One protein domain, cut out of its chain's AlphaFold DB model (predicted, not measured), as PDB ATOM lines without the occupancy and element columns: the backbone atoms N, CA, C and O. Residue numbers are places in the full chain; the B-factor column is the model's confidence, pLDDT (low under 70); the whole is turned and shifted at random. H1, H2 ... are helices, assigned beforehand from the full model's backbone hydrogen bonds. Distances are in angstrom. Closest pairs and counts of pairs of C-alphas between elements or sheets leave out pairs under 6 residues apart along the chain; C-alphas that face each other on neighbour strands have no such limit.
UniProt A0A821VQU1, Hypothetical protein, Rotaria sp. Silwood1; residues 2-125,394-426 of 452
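This is residues 2 to 125 and 394 to 426 of the 452 residues of the protein "Hypothetical protein" of Rotaria sp. Silwood1 (UniProt A0A821VQU1). A compact cluster of helices is built round H5, which lies in the middle with the longest helix, H8, side by side with it and running the opposite way. The helical hairpin of H2 and H3 packs on H5 through H2, which crosses it; from H3 the contacts pass on through H4 to H1 and then H7, with short H6 near H7 at one end of the long axis. The printed part has 157 residues with nine named helices, H1 to H9 in order, and no named strand: all helix. The radius of gyration of the C-alphas is 15.6 A, and the spans are 45 by 38 by 27 A.

H1, residues 2 to 14, touches H4, residues 62 to 68, with residues 5 to 10 alone; they are about perpendicular at 73 degrees, the closest C-alphas those of Glu 6 and Ala 62, 5.2 A apart. H1 also touches H7, residues 113 to 122, at a shallow tilt of 26 degrees, opposite ways, closest at the C-alphas of Ala 7 and Ala 119, 4.6 A. H2, residues 20 to 29, and H3, residues 36 to 50, form a hairpin at 32 degrees, only just shallow; the closest C-alphas, of Trp 24 and Phe 40, are 6.4 A apart. H3 and H4 form another hairpin, at a steep tilt of 39 degrees, with the C-alphas of Ser 50 and Met 65 closest at 5.8 A; H3 touches with residues 46 to 50 alone. The hub is H5, residues 77 to 92, touching three helices. It touches H2 with residues 83 to 87 alone, at 68 degrees, only just steep, the C-alphas of Leu 27 and Leu 83 being closest at 7.0 A. H8, residues 394 to 415, touches H5 with residues 394 to 404 alone, at a shallow tilt of 18 degrees, opposite ways; the closest C-alphas, of Phe 92 and Ser 394, are 4.1 A apart. H9, residues 423 to 426, only just touches H5, with 3 pairs of C-alphas within 8 A, closest at Tyr 86 and Leu 426, 5.5 A. H6, residues 107 to 111, is close to H7 but not clearly touching, with the C-alphas of Met 109 and Tyr 116 closest at 7.7 A. Every O i to N i+4 pair is within hydrogen-bond range in H1, H2, H3, H4, H6, H7 and H8, against 9 of 12 in H5; H9 is too short for such a pair.

H1 begins at C-alpha 2, (112.639, 235.430, 234.375), and is 18.6 A long; H3 is 20.8 A, H5 23.7 A and H8 31.4 A. H9 ends at C-alpha 426, (137.524, 235.517, 241.745).

The C-alphas farthest apart, of Thr 111 and Asn 416, are 46.4 A apart. Residues 126 to 393 are cut out, with 11.0 A between C-alphas 125 and 394. The links H3 to H4 and H5 to H6 are long. The mean pLDDT of the printed part is 88.3; residues 91 to 99 and 101 to 102 are under 70.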
ATOM      1  N   GLU A   2     112.936 235.856 232.991       93.62
ATOM      2  CA  GLU A   2     112.639 235.430 234.375       93.62
ATOM      3  C   GLU A   2     112.807 233.916 234.588       93.62
ATOM      4  O   GLU A   2     113.502 233.504 235.510       93.62
ATOM      5  N   GLU A   3     112.280 233.091 233.678       95.00
ATOM      6  CA  GLU A   3     112.409 231.624 233.744       95.00
ATOM      7  C   GLU A   3     113.867 231.143 233.742       95.00
ATOM      8  O   GLU A   3     114.208 230.182 234.423       95.00
ATOM      9  N   GLN A   4     114.755 231.836 233.022       94.81
ATOM     10  CA  GLN A   4     116.184 231.512 232.986       94.81
ATOM     11  C   GLN A   4     116.877 231.864 234.303       94.81
ATOM     12  O   GLN A   4     117.720 231.107 234.776       94.81
ATOM     13  N   GLN A   5     116.502 232.986 234.926       94.69
ATOM     14  CA  GLN A   5     117.003 233.340 236.255       94.69
ATOM     15  C   GLN A   5     116.562 232.296 237.287       94.69
ATOM     16  O   GLN A   5     117.380 231.815 238.066       94.69
ATOM     17  N   GLU A   6     115.293 231.884 237.256       97.19
ATOM     18  CA  GLU A   6     114.772 230.851 238.156       97.19
ATOM     19  C   GLU A   6     115.428 229.483 237.905       97.19
ATOM     20  O   GLU A   6     115.759 228.781 238.859       97.19
ATOM     21  N   ALA A   7     115.693 229.122 236.645       96.69
ATOM     22  CA  ALA A   7     116.427 227.910 236.287       96.69
ATOM     23  C   ALA A   7     117.870 227.914 236.819       96.69
ATOM     24  O   ALA A   7     118.323 226.917 237.382       96.69
ATOM     25  N   LEU A   8     118.580 229.043 236.704       95.25
ATOM     26  CA  LEU A   8     119.925 229.192 237.261       95.25
ATOM     27  C   LEU A   8     119.924 229.010 238.785       95.25
ATOM     28  O   LEU A   8     120.740 228.258 239.317       95.25
ATOM     29  N   LEU A   9     118.972 229.640 239.478       95.50
ATOM     30  CA  LEU A   9     118.824 229.493 240.926       95.50
ATOM     31  C   LEU A   9     118.525 228.039 241.323       95.50
ATOM     32  O   LEU A   9     119.086 227.550 242.300       95.50
ATOM     33  N   LYS A  10     117.696 227.312 240.560       95.56
ATOM     34  CA  LYS A  10     117.445 225.880 240.805       95.56
ATOM     35  C   LYS A  10     118.727 225.056 240.690       95.56
ATOM     36  O   LYS A  10     118.996 224.237 241.563       95.56
ATOM     37  N   ILE A  11     119.552 225.302 239.670       93.94
ATOM     38  CA  ILE A  11     120.851 224.623 239.532       93.94
ATOM     39  C   ILE A  11     121.761 224.918 240.731       93.94
ATOM     40  O   ILE A  11     122.394 224.003 241.257       93.94
ATOM     41  N   PHE A  12     121.809 226.167 241.195       93.19
ATOM     42  CA  PHE A  12     122.613 226.547 242.360       93.19
ATOM     43  C   PHE A  12     122.105 225.925 243.667       93.19
ATOM     44  O   PHE A  12     122.918 225.507 244.494       93.19
ATOM     45  N   GLN A  13     120.785 225.791 243.839       93.94
ATOM     46  CA  GLN A  13     120.194 225.072 244.970       93.94
ATOM     47  C   GLN A  13     120.575 223.587 244.942       93.94
ATOM     48  O   GLN A  13     121.079 223.077 245.942       93.94
ATOM     49  N   LEU A  14     120.417 222.917 243.795       92.00
ATOM     50  CA  LEU A  14     120.770 221.502 243.623       92.00
ATOM     51  C   LEU A  14     122.253 221.231 243.902       92.00
ATOM     52  O   LEU A  14     122.597 220.239 244.542       92.00
ATOM     53  N   ALA A  15     123.131 222.138 243.469       89.12
ATOM     54  CA  ALA A  15     124.566 222.058 243.725       89.12
ATOM     55  C   ALA A  15     124.952 222.406 245.180       89.12
ATOM     56  O   ALA A  15     126.108 222.234 245.573       89.12
ATOM     57  N   GLY A  16     123.996 222.868 245.995       89.25
ATOM     58  CA  GLY A  16     124.187 223.187 247.407       89.25
ATOM     59  C   GLY A  16     124.855 224.538 247.668       89.25
ATOM     60  O   GLY A  16     125.361 224.753 248.771       89.25
ATOM     61  N   TYR A  17     124.872 225.456 246.698       90.50
ATOM     62  CA  TYR A  17     125.517 226.770 246.856       90.50
ATOM     63  C   TYR A  17     124.785 227.672 247.840       90.50
ATOM     64  O   TYR A  17     125.393 228.549 248.440       90.50
ATOM     65  N   PHE A  18     123.501 227.409 248.075       93.06
ATOM     66  CA  PHE A  18     122.700 228.165 249.032       93.06
ATOM     67  C   PHE A  18     122.696 227.590 250.450       93.06
ATOM     68  O   PHE A  18     121.936 228.051 251.297       93.06
ATOM     69  N   LYS A  19     123.565 226.618 250.763       91.75
ATOM     70  CA  LYS A  19     123.817 226.265 252.167       91.75
ATOM     71  C   LYS A  19     124.399 227.479 252.886       91.75
ATOM     72  O   LYS A  19     125.358 228.072 252.402       91.75
ATOM     73  N   LEU A  20     123.865 227.813 254.059       92.56
ATOM     74  CA  LEU A  20     124.263 229.016 254.804       92.56
ATOM     75  C   LEU A  20     125.771 229.058 255.098       92.56
ATOM     76  O   LEU A  20     126.390 230.108 254.964       92.56
ATOM     77  N   SER A  21     126.378 227.907 255.395       90.31
ATOM     78  CA  SER A  21     127.829 227.789 255.576       90.31
ATOM     79  C   SER A  21     128.619 228.145 254.313       90.31
ATOM     80  O   SER A  21     129.668 228.775 254.404       90.31
ATOM     81  N   ASN A  22     128.115 227.761 253.136       89.94
ATOM     82  CA  ASN A  22     128.753 228.056 251.853       89.94
ATOM     83  C   ASN A  22     128.610 229.539 251.515       89.94
ATOM     84  O   ASN A  22     129.593 230.166 251.157       89.94
ATOM     85  N   ILE A  23     127.427 230.123 251.726       91.56
ATOM     86  CA  ILE A  23     127.202 231.560 251.515       91.56
ATOM     87  C   ILE A  23     128.132 232.387 252.407       91.56
ATOM     88  O   ILE A  23     128.765 233.321 251.924       91.56
ATOM     89  N   TRP A  24     128.236 232.044 253.696       92.56
ATOM     90  CA  TRP A  24     129.144 232.729 254.618       92.56
ATOM     91  C   TRP A  24     130.595 232.635 254.148       92.56
ATOM     92  O   TRP A  24     131.294 233.647 254.088       92.56
ATOM     93  N   HIS A  25     131.032 231.430 253.779       89.94
ATOM     94  CA  HIS A  25     132.364 231.201 253.237       89.94
ATOM     95  C   HIS A  25     132.617 232.045 251.982       89.94
ATOM     96  O   HIS A  25     133.590 232.794 251.929       89.94
ATOM     97  N   ASP A  26     131.721 231.978 251.002       89.94
ATOM     98  CA  ASP A  26     131.873 232.636 249.709       89.94
ATOM     99  C   ASP A  26     131.883 234.165 249.841       89.94
ATOM    100  O   ASP A  26     132.725 234.817 249.229       89.94
ATOM    101  N   LEU A  27     131.027 234.742 250.694       91.00
ATOM    102  CA  LEU A  27     131.005 236.185 250.969       91.00
ATOM    103  C   LEU A  27     132.308 236.702 251.590       91.00
ATOM    104  O   LEU A  27     132.729 237.816 251.284       91.00
ATOM    105  N   ASN A  28     132.945 235.913 252.457       89.31
ATOM    106  CA  ASN A  28     134.229 236.293 253.045       89.31
ATOM    107  C   ASN A  28     135.377 236.138 252.036       89.31
ATOM    108  O   ASN A  28     136.295 236.952 252.027       89.31
ATOM    109  N   CYS A  29     135.309 235.133 251.160       86.56
ATOM    110  CA  CYS A  29     136.356 234.854 250.180       86.56
ATOM    111  C   CYS A  29     136.350 235.781 248.954       86.56
ATOM    112  O   CYS A  29     137.380 235.897 248.296       86.56
ATOM    113  N   ILE A  30     135.232 236.439 248.618       86.25
ATOM    114  CA  ILE A  30     135.223 237.442 247.537       86.25
ATOM    115  C   ILE A  30     135.903 238.764 247.929       86.25
ATOM    116  O   ILE A  30     136.108 239.594 247.051       86.25
ATOM    117  N   GLU A  31     136.297 238.930 249.200       76.12
ATOM    118  CA  GLU A  31     136.968 240.108 249.775       76.12
ATOM    119  C   GLU A  31     136.186 241.436 249.603       76.12
ATOM    120  O   GLU A  31     135.298 241.591 248.761       76.12
ATOM    121  N   ASP A  32     136.484 242.427 250.448       78.94
ATOM    122  CA  ASP A  32     135.995 243.814 250.330       78.94
ATOM    123  C   ASP A  32     134.462 244.009 250.251       78.94
ATOM    124  O   ASP A  32     133.971 245.042 249.790       78.94
ATOM    125  N   VAL A  33     133.671 243.038 250.723       84.44
ATOM    126  CA  VAL A  33     132.225 243.219 250.928       84.44
ATOM    127  C   VAL A  33     132.013 244.066 252.177       84.44
ATOM    128  O   VAL A  33     132.297 243.645 253.303       84.44
ATOM    129  N   VAL A  34     131.487 245.273 251.988       85.06
ATOM    130  CA  VAL A  34     131.184 246.184 253.096       85.06
ATOM    131  C   VAL A  34     130.071 245.582 253.957       85.06
ATOM    132  O   VAL A  34     129.027 245.188 253.450       85.06
ATOM    133  N   ASN A  35     130.278 245.530 255.277       87.88
ATOM    134  CA  ASN A  35     129.321 244.964 256.237       87.88
ATOM    135  C   ASN A  35     128.906 243.512 255.921       87.88
ATOM    136  O   ASN A  35     127.720 243.182 255.975       87.88
ATOM    137  N   VAL A  36     129.877 242.633 255.640       90.94
ATOM    138  CA  VAL A  36     129.657 241.218 255.271       90.94
ATOM    139  C   VAL A  36     128.637 240.479 256.151       90.94
ATOM    140  O   VAL A  36     127.806 239.745 255.628       90.94
ATOM    141  N   THR A  37     128.621 240.712 257.468       92.00
ATOM    142  CA  THR A  37     127.633 240.121 258.392       92.00
ATOM    143  C   THR A  37     126.202 240.543 258.065       92.00
ATOM    144  O   THR A  37     125.309 239.705 258.034       92.00
ATOM    145  N   LYS A  38     125.982 241.826 257.763       91.69
ATOM    146  CA  LYS A  38     124.657 242.348 257.418       91.69
ATOM    147  C   LYS A  38     124.189 241.809 256.065       91.69
ATOM    148  O   LYS A  38     123.050 241.372 255.943       91.69
ATOM    149  N   VAL A  39     125.091 241.769 255.081       93.00
ATOM    150  CA  VAL A  39     124.831 241.157 253.766       93.00
ATOM    151  C   VAL A  39     124.486 239.672 253.918       93.00
ATOM    152  O   VAL A  39     123.540 239.180 253.304       93.00
ATOM    153  N   PHE A  40     125.218 238.959 254.775       94.25
ATOM    154  CA  PHE A  40     124.957 237.559 255.078       94.25
ATOM    155  C   PHE A  40     123.585 237.342 255.719       94.25
ATOM    156  O   PHE A  40     122.865 236.445 255.280       94.25
ATOM    157  N   ASP A  41     123.199 238.141 256.714       92.75
ATOM    158  CA  ASP A  41     121.896 238.021 257.381       92.75
ATOM    159  C   ASP A  41     120.731 238.243 256.401       92.75
ATOM    160  O   ASP A  41     119.734 237.511 256.418       92.75
ATOM    161  N   GLU A  42     120.877 239.204 255.491       92.19
ATOM    162  CA  GLU A  42     119.886 239.512 254.456       92.19
ATOM    163  C   GLU A  42     119.755 238.378 253.433       92.19
ATOM    164  O   GLU A  42     118.651 237.875 253.202       92.19
ATOM    165  N   ILE A  43     120.876 237.911 252.866       94.50
ATOM    166  CA  ILE A  43     120.877 236.776 251.930       94.50
ATOM    167  C   ILE A  43     120.331 235.521 252.622       94.50
ATOM    168  O   ILE A  43     119.492 234.819 252.053       94.50
ATOM    169  N   SER A  44     120.744 235.258 253.863       94.50
ATOM    170  CA  SER A  44     120.297 234.103 254.645       94.50
ATOM    171  C   SER A  44     118.792 234.122 254.894       94.50
ATOM    172  O   SER A  44     118.147 233.076 254.822       94.50
ATOM    173  N   SER A  45     118.212 235.295 255.151       94.94
ATOM    174  CA  SER A  45     116.765 235.451 255.333       94.94
ATOM    175  C   SER A  45     116.001 235.097 254.053       94.94
ATOM    176  O   SER A  45     115.034 234.332 254.095       94.94
ATOM    177  N   VAL A  46     116.478 235.568 252.895       96.75
ATOM    178  CA  VAL A  46     115.899 235.225 251.584       96.75
ATOM    179  C   VAL A  46     116.037 233.727 251.288       96.75
ATOM    180  O   VAL A  46     115.085 233.086 250.835       96.75
ATOM    181  N   VAL A  47     117.201 233.146 251.571       96.31
ATOM    182  CA  VAL A  47     117.504 231.721 251.368       96.31
ATOM    183  C   VAL A  47     116.608 230.829 252.227       96.31
ATOM    184  O   VAL A  47     115.982 229.914 251.692       96.31
ATOM    185  N   LYS A  48     116.456 231.140 253.520       96.06
ATOM    186  CA  LYS A  48     115.565 230.404 254.429       96.06
ATOM    187  C   LYS A  48     114.103 230.501 253.994       96.06
ATOM    188  O   LYS A  48     113.422 229.482 253.904       96.06
ATOM    189  N   TYR A  49     113.617 231.704 253.675       96.88
ATOM    190  CA  TYR A  49     112.218 231.893 253.267       96.88
ATOM    191  C   TYR A  49     111.905 231.192 251.938       96.88
ATOM    192  O   TYR A  49     110.854 230.572 251.778       96.88
ATOM    193  N   SER A  50     112.843 231.236 250.988       97.38
ATOM    194  CA  SER A  50     112.717 230.509 249.723       97.38
ATOM    195  C   SER A  50     112.898 228.998 249.862       97.38
ATOM    196  O   SER A  50     112.566 228.283 248.920       97.38
ATOM    197  N   LYS A  51     113.377 228.498 251.012       97.19
ATOM    198  CA  LYS A  51     113.739 227.090 251.253       97.19
ATOM    199  C   LYS A  51     114.853 226.591 250.323       97.19
ATOM    200  O   LYS A  51     114.815 225.450 249.863       97.19
ATOM    201  N   ALA A  52     115.824 227.451 250.014       95.81
ATOM    202  CA  ALA A  52     116.953 227.126 249.139       95.81
ATOM    203  C   ALA A  52     118.095 226.373 249.852       95.81
ATOM    204  O   ALA A  52     118.935 225.766 249.196       95.81
ATOM    205  N   ASP A  53     118.141 226.397 251.184       93.62
ATOM    206  CA  ASP A  53     119.179 225.772 252.017       93.62
ATOM    207  C   ASP A  53     118.925 224.288 252.337       93.62
ATOM    208  O   ASP A  53     119.784 223.614 252.909       93.62
ATOM    209  N   GLN A  54     117.761 223.763 251.958       90.75
ATOM    210  CA  GLN A  54     117.364 222.376 252.197       90.75
ATOM    211  C   GLN A  54     117.573 221.478 250.956       90.75
ATOM    212  O   GLN A  54     117.597 221.974 249.827       90.75
ATOM    213  N   PRO A  55     117.708 220.147 251.135       86.19
ATOM    214  CA  PRO A  55     118.064 219.238 250.040       86.19
ATOM    215  C   PRO A  55     116.943 218.985 249.022       86.19
ATOM    216  O   PRO A  55     117.235 218.646 247.884       86.19
ATOM    217  N   ASP A  56     115.673 219.128 249.406       90.00
ATOM    218  CA  ASP A  56     114.519 218.782 248.566       90.00
ATOM    219  C   ASP A  56     114.175 219.905 247.561       90.00
ATOM    220  O   ASP A  56     113.586 220.914 247.963       90.00
ATOM    221  N   PRO A  57     114.467 219.757 246.253       91.00
ATOM    222  CA  PRO A  57     114.265 220.830 245.277       91.00
ATOM    223  C   PRO A  57     112.793 221.208 245.072       91.00
ATOM    224  O   PRO A  57     112.504 222.306 244.600       91.00
ATOM    225  N   THR A  58     111.841 220.346 245.445       91.44
ATOM    226  CA  THR A  58     110.407 220.586 245.200       91.44
ATOM    227  C   THR A  58     109.816 221.688 246.070       91.44
ATOM    228  O   THR A  58     108.793 222.270 245.714       91.44
ATOM    229  N   LYS A  59     110.453 222.005 247.203       94.38
ATOM    230  CA  LYS A  59     109.976 223.071 248.099       94.38
ATOM    231  C   LYS A  59     110.698 224.397 247.877       94.38
ATOM    232  O   LYS A  59     110.331 225.374 248.528       94.38
ATOM    233  N   PHE A  60     111.698 224.441 246.994       97.06
ATOM    234  CA  PHE A  60     112.436 225.661 246.698       97.06
ATOM    235  C   PHE A  60     111.578 226.639 245.876       97.06
ATOM    236  O   PHE A  60     111.182 226.362 244.743       97.06
ATOM    237  N   ASN A  61     111.318 227.822 246.432       97.75
ATOM    238  CA  ASN A  61     110.600 228.904 245.767       97.75
ATOM    239  C   ASN A  61     111.576 229.828 245.016       97.75
ATOM    240  O   ASN A  61     111.940 230.909 245.491       97.75
ATOM    241  N   ALA A  62     111.978 229.398 243.816       97.12
ATOM    242  CA  ALA A  62     112.903 230.142 242.959       97.12
ATOM    243  C   ALA A  62     112.399 231.552 242.599       97.12
ATOM    244  O   ALA A  62     113.188 232.496 242.568       97.12
ATOM    245  N   LYS A  63     111.084 231.723 242.399       97.56
ATOM    246  CA  LYS A  63     110.464 233.024 242.102       97.56
ATOM    247  C   LYS A  63     110.630 234.018 243.251       97.56
ATOM    248  O   LYS A  63     110.976 235.179 243.020       97.56
ATOM    249  N   TYR A  64     110.407 233.571 244.491       97.81
ATOM    250  CA  TYR A  64     110.646 234.408 245.667       97.81
ATOM    251  C   TYR A  64     112.118 234.812 245.749       97.81
ATOM    252  O   TYR A  64     112.416 235.992 245.916       97.81
ATOM    253  N   MET A  65     113.037 233.858 245.574       96.50
ATOM    254  CA  MET A  65     114.469 234.151 245.627       96.50
ATOM    255  C   MET A  65     114.885 235.153 244.544       96.50
ATOM    256  O   MET A  65     115.505 236.157 244.872       96.50
ATOM    257  N   ARG A  66     114.463 234.967 243.287       96.00
ATOM    258  CA  ARG A  66     114.710 235.914 242.183       96.00
ATOM    259  C   ARG A  66     114.253 237.339 242.508       96.00
ATOM    260  O   ARG A  66     114.914 238.300 242.131       96.00
ATOM    261  N   THR A  67     113.107 237.473 243.169       95.38
ATOM    262  CA  THR A  67     112.494 238.781 243.441       95.38
ATOM    263  C   THR A  67     113.189 239.521 244.585       95.38
ATOM    264  O   THR A  67     113.221 240.750 244.569       95.38
ATOM    265  N   ASN A  68     113.759 238.792 245.550       95.44
ATOM    266  CA  ASN A  68     114.239 239.359 246.814       95.44
ATOM    267  C   ASN A  68     115.765 239.300 247.000       95.44
ATOM    268  O   ASN A  68     116.311 240.061 247.796       95.44
ATOM    269  N   LEU A  69     116.475 238.423 246.284       93.69
ATOM    270  CA  LEU A  69     117.931 238.318 246.374       93.69
ATOM    271  C   LEU A  69     118.593 239.591 245.816       93.69
ATOM    272  O   LEU A  69     118.204 240.081 244.758       93.69
ATOM    273  N   PHE A  70     119.592 240.116 246.534       91.56
ATOM    274  CA  PHE A  70     120.357 241.323 246.169       91.56
ATOM    275  C   PHE A  70     119.523 242.609 246.004       91.56
ATOM    276  O   PHE A  70     119.871 243.484 245.218       91.56
ATOM    277  N   LYS A  71     118.407 242.737 246.737       88.38
ATOM    278  CA  LYS A  71     117.577 243.961 246.765       88.38
ATOM    279  C   LYS A  71     117.992 244.997 247.811       88.38
ATOM    280  O   LYS A  71     117.391 246.061 247.876       88.38
ATOM    281  N   SER A  72     118.970 244.665 248.641       84.31
ATOM    282  CA  SER A  72     119.451 245.507 249.731       84.31
ATOM    283  C   SER A  72     120.482 246.526 249.253       84.31
ATOM    284  O   SER A  72     121.312 246.204 248.410       84.31
ATOM    285  N   ASP A  73     120.505 247.702 249.881       86.38
ATOM    286  CA  ASP A  73     121.538 248.724 249.661       86.38
ATOM    287  C   ASP A  73     122.921 248.325 250.216       86.38
ATOM    288  O   ASP A  73     123.912 249.006 249.959       86.38
ATOM    289  N   ASN A  74     123.012 247.238 250.994       88.00
ATOM    290  CA  ASN A  74     124.283 246.754 251.548       88.00
ATOM    291  C   ASN A  74     125.085 245.900 250.555       88.00
ATOM    292  O   ASN A  74     126.240 245.593 250.833       88.00
ATOM    293  N   ILE A  75     124.492 245.516 249.419       89.62
ATOM    294  CA  ILE A  75     125.174 244.793 248.346       89.62
ATOM    295  C   ILE A  75     124.892 245.482 247.015       89.62
ATOM    296  O   ILE A  75     123.740 245.619 246.612       89.62
ATOM    297  N   ASP A  76     125.933 245.931 246.318       89.25
ATOM    298  CA  ASP A  76     125.732 246.561 245.016       89.25
ATOM    299  C   ASP A  76     125.819 245.571 243.849       89.25
ATOM    300  O   ASP A  76     126.070 244.375 244.014       89.25
ATOM    301  N   LEU A  77     125.577 246.079 242.637       89.00
ATOM    302  CA  LEU A  77     125.581 245.267 241.423       89.00
ATOM    303  C   LEU A  77     126.914 244.540 241.218       89.00
ATOM    304  O   LEU A  77     126.908 243.385 240.796       89.00
ATOM    305  N   GLN A  78     128.045 245.193 241.496       89.38
ATOM    306  CA  GLN A  78     129.339 244.554 241.300       89.38
ATOM    307  C   GLN A  78     129.569 243.458 242.343       89.38
ATOM    308  O   GLN A  78     130.007 242.374 241.977       89.38
ATOM    309  N   ASP A  79     129.203 243.690 243.605       90.69
ATOM    310  CA  ASP A  79     129.290 242.663 244.649       90.69
ATOM    311  C   ASP A  79     128.423 241.438 244.310       90.69
ATOM    312  O   ASP A  79     128.861 240.296 244.464       90.69
ATOM    313  N   ALA A  80     127.220 241.655 243.770       91.50
ATOM    314  CA  ALA A  80     126.347 240.578 243.310       91.50
ATOM    315  C   ALA A  80     126.946 239.798 242.123       91.50
ATOM    316  O   ALA A  80     126.889 238.567 242.105       91.50
ATOM    317  N   LEU A  81     127.532 240.486 241.136       91.81
ATOM    318  CA  LEU A  81     128.192 239.845 239.991       91.81
ATOM    319  C   LEU A  81     129.426 239.044 240.416       91.81
ATOM    320  O   LEU A  81     129.616 237.925 239.935       91.81
ATOM    321  N   ASP A  82     130.233 239.590 241.324       91.81
ATOM    322  CA  ASP A  82     131.436 238.945 241.847       91.81
ATOM    323  C   ASP A  82     131.069 237.684 242.639       91.81
ATOM    324  O   ASP A  82     131.665 236.626 242.421       91.81
ATOM    325  N   LEU A  83     130.024 237.753 243.473       91.50
ATOM    326  CA  LEU A  83     129.492 236.590 244.181       91.50
ATOM    327  C   LEU A  83     128.964 235.530 243.206       91.50
ATOM    328  O   LEU A  83     129.308 234.358 243.338       91.50
ATOM    329  N   LEU A  84     128.170 235.920 242.201       92.00
ATOM    330  CA  LEU A  84     127.650 234.996 241.186       92.00
ATOM    331  C   LEU A  84     128.773 234.307 240.403       92.00
ATOM    332  O   LEU A  84     128.697 233.099 240.169       92.00
ATOM    333  N   LEU A  85     129.820 235.047 240.019       91.75
ATOM    334  CA  LEU A  85     131.011 234.466 239.410       91.75
ATOM    335  C   LEU A  85     131.650 233.461 240.369       91.75
ATOM    336  O   LEU A  85     131.845 232.308 239.986       91.75
ATOM    337  N   TYR A  86     131.936 233.879 241.604       89.44
ATOM    338  CA  TYR A  86     132.654 233.079 242.590       89.44
ATOM    339  C   TYR A  86     131.951 231.752 242.898       89.44
ATOM    340  O   TYR A  86     132.595 230.697 242.855       89.44
ATOM    341  N   ILE A  87     130.631 231.773 243.122       88.25
ATOM    342  CA  ILE A  87     129.857 230.548 243.373       88.25
ATOM    343  C   ILE A  87     129.769 229.672 242.124       88.25
ATOM    344  O   ILE A  87     129.891 228.452 242.210       88.25
ATOM    345  N   ALA A  88     129.633 230.269 240.935       84.56
ATOM    346  CA  ALA A  88     129.591 229.521 239.684       84.56
ATOM    347  C   ALA A  88     130.910 228.797 239.400       84.56
ATOM    348  O   ALA A  88     130.919 227.765 238.733       84.56
ATOM    349  N   GLN A  89     132.033 229.292 239.925       78.44
ATOM    350  CA  GLN A  89     133.309 228.586 239.841       78.44
ATOM    351  C   GLN A  89     133.340 227.299 240.692       78.44
ATOM    352  O   GLN A  89     134.144 226.409 240.407       78.44
ATOM    353  N   HIS A  90     132.455 227.131 241.685       72.12
ATOM    354  CA  HIS A  90     132.278 225.833 242.357       72.12
ATOM    355  C   HIS A  90     131.674 224.782 241.416       72.12
ATOM    356  O   HIS A  90     131.926 223.589 241.594       72.12
ATOM    357  N   ALA A  91     130.962 225.210 240.364       61.47
ATOM    358  CA  ALA A  91     130.338 224.325 239.374       61.47
ATOM    359  C   ALA A  91     131.348 223.561 238.534       61.47
ATOM    360  O   ALA A  91     131.009 222.561 237.900       61.47
ATOM    361  N   PHE A  92     132.614 223.981 238.561       64.94
ATOM    362  CA  PHE A  92     133.657 223.208 237.925       64.94
ATOM    363  C   PHE A  92     133.831 221.848 238.571       64.94
ATOM    364  O   PHE A  92     134.069 220.906 237.829       64.94
ATOM    365  N   GLY A  93     133.767 221.726 239.904       60.94
ATOM    366  CA  GLY A  93     134.116 220.477 240.596       60.94
ATOM    367  C   GLY A  93     135.482 219.902 240.180       60.94
ATOM    368  O   GLY A  93     135.722 218.707 240.332       60.94
ATOM    369  N   ARG A  94     136.354 220.734 239.591       66.56
ATOM    370  CA  ARG A  94     137.625 220.343 238.976       66.56
ATOM    371  C   ARG A  94     138.770 220.733 239.879       66.56
ATOM    372  O   ARG A  94     138.719 221.761 240.534       66.56
ATOM    373  N   GLN A  95     139.851 219.975 239.831       67.00
ATOM    374  CA  GLN A  95     141.166 220.433 240.254       67.00
ATOM    375  C   GLN A  95     141.853 221.186 239.108       67.00
ATOM    376  O   GLN A  95     141.509 221.037 237.930       67.00
ATOM    377  N   ALA A  96     142.855 222.005 239.435       64.06
ATOM    378  CA  ALA A  96     143.693 222.620 238.410       64.06
ATOM    379  C   ALA A  96     144.298 221.522 237.512       64.06
ATOM    380  O   ALA A  96     144.775 220.512 238.022       64.06
ATOM    381  N   ALA A  97     144.272 221.724 236.189       62.41
ATOM    382  CA  ALA A  97     144.705 220.762 235.162       62.41
ATOM    383  C   ALA A  97     143.865 219.472 234.983       62.41
ATOM    384  O   ALA A  97     144.154 218.701 234.064       62.41
ATOM    385  N   GLN A  98     142.805 219.256 235.767       68.06
ATOM    386  CA  GLN A  98     141.870 218.147 235.545       68.06
ATOM    387  C   GLN A  98     141.023 218.412 234.298       68.06
ATOM    388  O   GLN A  98     140.474 219.504 234.150       68.06
ATOM    389  N   GLU A  99     140.889 217.445 233.395       69.75
ATOM    390  CA  GLU A  99     140.028 217.554 232.211       69.75
ATOM    391  C   GLU A  99     138.562 217.265 232.534       69.75
ATOM    392  O   GLU A  99     138.227 216.595 233.503       69.75
ATOM    393  N   ARG A 100     137.651 217.756 231.691       70.56
ATOM    394  CA  ARG A 100     136.202 217.638 231.937       70.56
ATOM    395  C   ARG A 100     135.703 216.193 231.964       70.56
ATOM    396  O   ARG A 100     134.789 215.883 232.714       70.56
ATOM    397  N   TYR A 101     136.303 215.309 231.165       66.25
ATOM    398  CA  TYR A 101     135.937 213.889 231.148       66.25
ATOM    399  C   TYR A 101     136.412 213.137 232.405       66.25
ATOM    400  O   TYR A 101     135.961 212.020 232.643       66.25
ATOM    401  N   GLU A 102     137.312 213.734 233.195       67.19
ATOM    402  CA  GLU A 102     137.842 213.179 234.449       67.19
ATOM    403  C   GLU A 102     136.955 213.551 235.651       67.19
ATOM    404  O   GLU A 102     137.293 213.227 236.789       67.19
ATOM    405  N   LEU A 103     135.842 214.257 235.421       71.69
ATOM    406  CA  LEU A 103     134.908 214.648 236.468       71.69
ATOM    407  C   LEU A 103     134.069 213.465 236.949       71.69
ATOM    408  O   LEU A 103     133.473 212.733 236.156       71.69
ATOM    409  N   VAL A 104     133.984 213.336 238.270       71.38
ATOM    410  CA  VAL A 104     133.089 212.396 238.944       71.38
ATOM    411  C   VAL A 104     131.795 213.128 239.271       71.38
ATOM    412  O   VAL A 104     131.827 214.203 239.865       71.38
ATOM    413  N   SER A 105     130.660 212.553 238.876       77.75
ATOM    414  CA  SER A 105     129.345 213.088 239.228       77.75
ATOM    415  C   SER A 105     129.127 212.967 240.742       77.75
ATOM    416  O   SER A 105     129.180 211.849 241.259       77.75
ATOM    417  N   PRO A 106     128.866 214.072 241.464       79.38
ATOM    418  CA  PRO A 106     128.405 214.013 242.845       79.38
ATOM    419  C   PRO A 106     127.073 213.261 242.956       79.38
ATOM    420  O   PRO A 106     126.302 213.214 242.001       79.38
ATOM    421  N   GLU A 107     126.759 212.739 244.140       82.00
ATOM    422  CA  GLU A 107     125.530 211.965 244.387       82.00
ATOM    423  C   GLU A 107     124.253 212.712 243.966       82.00
ATOM    424  O   GLU A 107     123.385 212.139 243.308       82.00
ATOM    425  N   TRP A 108     124.174 214.018 244.247       84.31
ATOM    426  CA  TRP A 108     123.017 214.843 243.886       84.31
ATOM    427  C   TRP A 108     122.752 214.873 242.372       84.31
ATOM    428  O   TRP A 108     121.597 214.982 241.967       84.31
ATOM    429  N   MET A 109     123.790 214.735 241.533       87.31
ATOM    430  CA  MET A 109     123.648 214.701 240.070       87.31
ATOM    431  C   MET A 109     122.958 213.428 239.587       87.31
ATOM    432  O   MET A 109     122.389 213.428 238.500       87.31
ATOM    433  N   THR A 110     123.010 212.357 240.378       85.88
ATOM    434  CA  THR A 110     122.272 211.119 240.118       85.88
ATOM    435  C   THR A 110     120.854 211.228 240.672       85.88
ATOM    436  O   THR A 110     119.897 210.943 239.960       85.88
ATOM    437  N   THR A 111     120.705 211.697 241.914       88.75
ATOM    438  CA  THR A 111     119.405 211.778 242.602       88.75
ATOM    439  C   THR A 111     118.452 212.794 241.969       88.75
ATOM    440  O   THR A 111     117.252 212.547 241.894       88.75
ATOM    441  N   TYR A 112     118.969 213.931 241.495       91.31
ATOM    442  CA  TYR A 112     118.173 215.048 240.972       91.31
ATOM    443  C   TYR A 112     118.473 215.360 239.501       91.31
ATOM    444  O   TYR A 112     118.315 216.501 239.061       91.31
ATOM    445  N   ALA A 113     118.904 214.351 238.735       91.56
ATOM    446  CA  ALA A 113     119.263 214.499 237.326       91.56
ATOM    447  C   ALA A 113     118.152 215.181 236.509       91.56
ATOM    448  O   ALA A 113     118.422 216.147 235.798       91.56
ATOM    449  N   ASP A 114     116.904 214.733 236.657       93.25
ATOM    450  CA  ASP A 114     115.773 215.247 235.875       93.25
ATOM    451  C   ASP A 114     115.475 216.723 236.171       93.25
ATOM    452  O   ASP A 114     115.313 217.514 235.240       93.25
ATOM    453  N   TYR A 115     115.502 217.120 237.450       93.00
ATOM    454  CA  TYR A 115     115.337 218.520 237.864       93.00
ATOM    455  C   TYR A 115     116.433 219.413 237.280       93.00
ATOM    456  O   TYR A 115     116.164 220.525 236.819       93.00
ATOM    457  N   TYR A 116     117.676 218.925 237.279       94.19
ATOM    458  CA  TYR A 116     118.777 219.654 236.668       94.19
ATOM    459  C   TYR A 116     118.581 219.779 235.158       94.19
ATOM    460  O   TYR A 116     118.754 220.864 234.609       94.19
ATOM    461  N   LEU A 117     118.247 218.682 234.472       94.38
ATOM    462  CA  LEU A 117     118.095 218.670 233.019       94.38
ATOM    463  C   LEU A 117     116.969 219.604 232.572       94.38
ATOM    464  O   LEU A 117     117.152 220.323 231.597       94.38
ATOM    465  N   GLU A 118     115.852 219.667 233.299       95.19
ATOM    466  CA  GLU A 118     114.784 220.642 233.043       95.19
ATOM    467  C   GLU A 118     115.303 222.087 233.111       95.19
ATOM    468  O   GLU A 118     115.122 222.861 232.168       95.19
ATOM    469  N   ALA A 119     116.026 222.443 234.177       95.75
ATOM    470  CA  ALA A 119     116.626 223.768 234.310       95.75
ATOM    471  C   ALA A 119     117.684 224.043 233.222       95.75
ATOM    472  O   ALA A 119     117.746 225.139 232.662       95.75
ATOM    473  N   ALA A 120     118.492 223.043 232.869       95.81
ATOM    474  CA  ALA A 120     119.525 223.157 231.847       95.81
ATOM    475  C   ALA A 120     118.948 223.380 230.436       95.81
ATOM    476  O   ALA A 120     119.577 224.087 229.646       95.81
ATOM    477  N   ARG A 121     117.753 222.849 230.124       95.94
ATOM    478  CA  ARG A 121     117.020 223.161 228.877       95.94
ATOM    479  C   ARG A 121     116.624 224.628 228.803       95.94
ATOM    480  O   ARG A 121     116.883 225.280 227.797       95.94
ATOM    481  N   LEU A 122     116.074 225.179 229.888       96.00
ATOM    482  CA  LEU A 122     115.693 226.599 229.953       96.00
ATOM    483  C   LEU A 122     116.905 227.526 229.759       96.00
ATOM    484  O   LEU A 122     116.801 228.583 229.132       96.00
ATOM    485  N   LEU A 123     118.073 227.100 230.243       95.19
ATOM    486  CA  LEU A 123     119.354 227.777 230.030       95.19
ATOM    487  C   LEU A 123     120.016 227.460 228.678       95.19
ATOM    488  O   LEU A 123     121.123 227.927 228.437       95.19
ATOM    489  N   ARG A 124     119.365 226.679 227.804       94.88
ATOM    490  CA  ARG A 124     119.869 226.264 226.482       94.88
ATOM    491  C   ARG A 124     121.218 225.536 226.525       94.88
ATOM    492  O   ARG A 124     121.979 225.573 225.568       94.88
ATOM    493  N   LEU A 125     121.512 224.832 227.618       95.19
ATOM    494  CA  LEU A 125     122.783 224.123 227.802       95.19
ATOM    495  C   LEU A 125     122.795 222.724 227.178       95.19
ATOM    496  O   LEU A 125     123.860 222.117 227.073       95.19
ATOM    497  N   SER A 394     130.037 221.979 234.747       88.81
ATOM    498  CA  SER A 394     131.326 222.649 234.564       88.81
ATOM    499  C   SER A 394     131.287 223.687 233.439       88.81
ATOM    500  O   SER A 394     131.973 224.704 233.548       88.81
ATOM    501  N   GLU A 395     130.547 223.455 232.352       90.62
ATOM    502  CA  GLU A 395     130.427 224.446 231.279       90.62
ATOM    503  C   GLU A 395     129.530 225.620 231.636       90.62
ATOM    504  O   GLU A 395     129.843 226.731 231.215       90.62
ATOM    505  N   LEU A 396     128.498 225.425 232.459       93.31
ATOM    506  CA  LEU A 396     127.731 226.539 233.016       93.31
ATOM    507  C   LEU A 396     128.643 227.488 233.807       93.31
ATOM    508  O   LEU A 396     128.602 228.696 233.583       93.31
ATOM    509  N   GLY A 397     129.520 226.950 234.662       91.75
ATOM    510  CA  GLY A 397     130.507 227.759 235.389       91.75
ATOM    511  C   GLY A 397     131.415 228.566 234.452       91.75
ATOM    512  O   GLY A 397     131.636 229.756 234.666       91.75
ATOM    513  N   ALA A 398     131.877 227.948 233.359       91.06
ATOM    514  CA  ALA A 398     132.709 228.623 232.361       91.06
ATOM    515  C   ALA A 398     131.926 229.681 231.562       91.06
ATOM    516  O   ALA A 398     132.467 230.736 231.246       91.06
ATOM    517  N   LEU A 399     130.660 229.419 231.230       93.88
ATOM    518  CA  LEU A 399     129.783 230.370 230.547       93.88
ATOM    519  C   LEU A 399     129.526 231.608 231.411       93.88
ATOM    520  O   LEU A 399     129.589 232.727 230.905       93.88
ATOM    521  N   ILE A 400     129.287 231.417 232.711       94.12
ATOM    522  CA  ILE A 400     129.108 232.522 233.661       94.12
ATOM    523  C   ILE A 400     130.369 233.384 233.723       94.12
ATOM    524  O   ILE A 400     130.252 234.606 233.699       94.12
ATOM    525  N   THR A 401     131.566 232.787 233.696       92.38
ATOM    526  CA  THR A 401     132.822 233.546 233.590       92.38
ATOM    527  C   THR A 401     132.867 234.441 232.353       92.38
ATOM    528  O   THR A 401     133.237 235.608 232.460       92.38
ATOM    529  N   GLU A 402     132.487 233.935 231.179       92.31
ATOM    530  CA  GLU A 402     132.521 234.744 229.953       92.31
ATOM    531  C   GLU A 402     131.437 235.833 229.939       92.31
ATOM    532  O   GLU A 402     131.699 236.951 229.493       92.31
ATOM    533  N   LYS A 403     130.249 235.552 230.491       93.31
ATOM    534  CA  LYS A 403     129.189 236.557 230.677       93.31
ATOM    535  C   LYS A 403     129.591 237.641 231.677       93.31
ATOM    536  O   LYS A 403     129.316 238.811 231.434       93.31
ATOM    537  N   TYR A 404     130.274 237.268 232.759       93.00
ATOM    538  CA  TYR A 404     130.807 238.209 233.740       93.00
ATOM    539  C   TYR A 404     131.816 239.168 233.100       93.00
ATOM    540  O   TYR A 404     131.683 240.377 233.251       93.00
ATOM    541  N   LYS A 405     132.785 238.650 232.329       90.31
ATOM    542  CA  LYS A 405     133.774 239.497 231.636       90.31
ATOM    543  C   LYS A 405     133.103 240.526 230.728       90.31
ATOM    544  O   LYS A 405     133.503 241.682 230.735       90.31
ATOM    545  N   ALA A 406     132.079 240.114 229.975       88.94
ATOM    546  CA  ALA A 406     131.312 241.028 229.132       88.94
ATOM    547  C   ALA A 406     130.588 242.102 229.966       88.94
ATOM    548  O   ALA A 406     130.707 243.286 229.670       88.94
ATOM    549  N   ALA A 407     129.916 241.700 231.050       89.81
ATOM    550  CA  ALA A 407     129.199 242.625 231.925       89.81
ATOM    551  C   ALA A 407     130.123 243.662 232.588       89.81
ATOM    552  O   ALA A 407     129.743 244.821 232.716       89.81
ATOM    553  N   ILE A 408     131.337 243.271 232.989       88.81
ATOM    554  CA  ILE A 408     132.306 244.202 233.582       88.81
ATOM    555  C   ILE A 408     132.780 245.247 232.570       88.81
ATOM    556  O   ILE A 408     132.834 246.421 232.923       88.81
ATOM    557  N   VAL A 409     133.045 244.860 231.318       85.50
ATOM    558  CA  VAL A 409     133.399 245.817 230.253       85.50
ATOM    559  C   VAL A 409     132.279 246.843 230.047       85.50
ATOM    560  O   VAL A 409     132.542 248.044 229.973       85.50
ATOM    561  N   ASP A 410     131.021 246.395 230.027       84.19
ATOM    562  CA  ASP A 410     129.866 247.288 229.885       84.19
ATOM    563  C   ASP A 410     129.716 248.237 231.087       84.19
ATOM    564  O   ASP A 410     129.402 249.420 230.921       84.19
ATOM    565  N   ILE A 411     129.966 247.742 232.304       83.25
ATOM    566  CA  ILE A 411     129.946 248.542 233.537       83.25
ATOM    567  C   ILE A 411     131.051 249.600 233.519       83.25
ATOM    568  O   ILE A 411     130.774 250.760 233.829       83.25
ATOM    569  N   GLU A 412     132.275 249.233 233.141       85.00
ATOM    570  CA  GLU A 412     133.395 250.169 233.017       85.00
ATOM    571  C   GLU A 412     133.070 251.283 232.016       85.00
ATOM    572  O   GLU A 412     133.237 252.462 232.331       85.00
ATOM    573  N   ALA A 413     132.536 250.917 230.846       84.06
ATOM    574  CA  ALA A 413     132.164 251.864 229.803       84.06
ATOM    575  C   ALA A 413     131.008 252.790 230.223       84.06
ATOM    576  O   ALA A 413     131.038 253.987 229.940       84.06
ATOM    577  N   THR A 414     129.996 252.255 230.915       81.44
ATOM    578  CA  THR A 414     128.778 253.003 231.270       81.44
ATOM    579  C   THR A 414     128.965 253.872 232.510       81.44
ATOM    580  O   THR A 414     128.484 255.003 232.559       81.44
ATOM    581  N   LEU A 415     129.641 253.350 233.537       78.69
ATOM    582  CA  LEU A 415     129.795 254.032 234.823       78.69
ATOM    583  C   LEU A 415     131.110 254.810 234.932       78.69
ATOM    584  O   LEU A 415     131.285 255.532 235.913       78.69
ATOM    585  N   ASN A 416     132.025 254.665 233.964       78.56
ATOM    586  CA  ASN A 416     133.385 255.214 234.000       78.56
ATOM    587  C   ASN A 416     134.102 254.900 235.330       78.56
ATOM    588  O   ASN A 416     134.804 255.733 235.909       78.56
ATOM    589  N   LYS A 417     133.863 253.695 235.854       78.38
ATOM    590  CA  LYS A 417     134.423 253.192 237.109       78.38
ATOM    591  C   LYS A 417     135.216 251.937 236.818       78.38
ATOM    592  O   LYS A 417     134.750 251.066 236.096       78.38
ATOM    593  N   ARG A 418     136.399 251.839 237.422       82.25
ATOM    594  CA  ARG A 418     137.160 250.592 237.412       82.25
ATOM    595  C   ARG A 418     136.444 249.531 238.252       82.25
ATOM    596  O   ARG A 418     135.749 249.904 239.203       82.25
ATOM    597  N   PRO A 419     136.650 248.239 237.959       83.25
ATOM    598  CA  PRO A 419     136.116 247.161 238.765       83.25
ATOM    599  C   PRO A 419     136.666 247.284 240.186       83.25
ATOM    600  O   PRO A 419     137.861 247.520 240.373       83.25
ATOM    601  N   LYS A 420     135.802 247.097 241.187       85.00
ATOM    602  CA  LYS A 420     136.195 246.995 242.597       85.00
ATOM    603  C   LYS A 420     137.272 245.937 242.837       85.00
ATOM    604  O   LYS A 420     138.126 246.138 243.692       85.00
ATOM    605  N   ARG A 421     137.212 244.817 242.108       85.94
ATOM    606  CA  ARG A 421     138.046 243.632 242.335       85.94
ATOM    607  C   ARG A 421     138.763 243.201 241.066       85.94
ATOM    608  O   ARG A 421     138.225 243.301 239.965       85.94
ATOM    609  N   ASP A 422     139.969 242.672 241.241       84.31
ATOM    610  CA  ASP A 422     140.672 241.965 240.175       84.31
ATOM    611  C   ASP A 422     140.007 240.601 239.951       84.31
ATOM    612  O   ASP A 422     139.901 239.784 240.871       84.31
ATOM    613  N   ILE A 423     139.596 240.337 238.709       86.94
ATOM    614  CA  ILE A 423     138.992 239.067 238.306       86.94
ATOM    615  C   ILE A 423     139.874 237.867 238.676       86.94
ATOM    616  O   ILE A 423     139.348 236.807 239.008       86.94
ATOM    617  N   THR A 424     141.204 238.007 238.693       84.56
ATOM    618  CA  THR A 424     142.112 236.917 239.081       84.56
ATOM    619  C   THR A 424     141.878 236.438 240.516       84.56
ATOM    620  O   THR A 424     142.088 235.262 240.805       84.56
ATOM    621  N   ARG A 425     141.344 237.275 241.408       83.38
ATOM    622  CA  ARG A 425     140.976 236.852 242.770       83.38
ATOM    623  C   ARG A 425     139.681 236.048 242.823       83.38
ATOM    624  O   ARG A 425     139.478 235.278 243.752       83.38
ATOM    625  N   LEU A 426     138.824 236.187 241.814       85.50
ATOM    626  CA  LEU A 426     137.524 235.517 241.745       85.50
ATOM    627  C   LEU A 426     137.598 234.178 240.998       85.50
ATOM    628  O   LEU A 426     136.803 233.269 241.242       85.50
TER     629      LEU A 426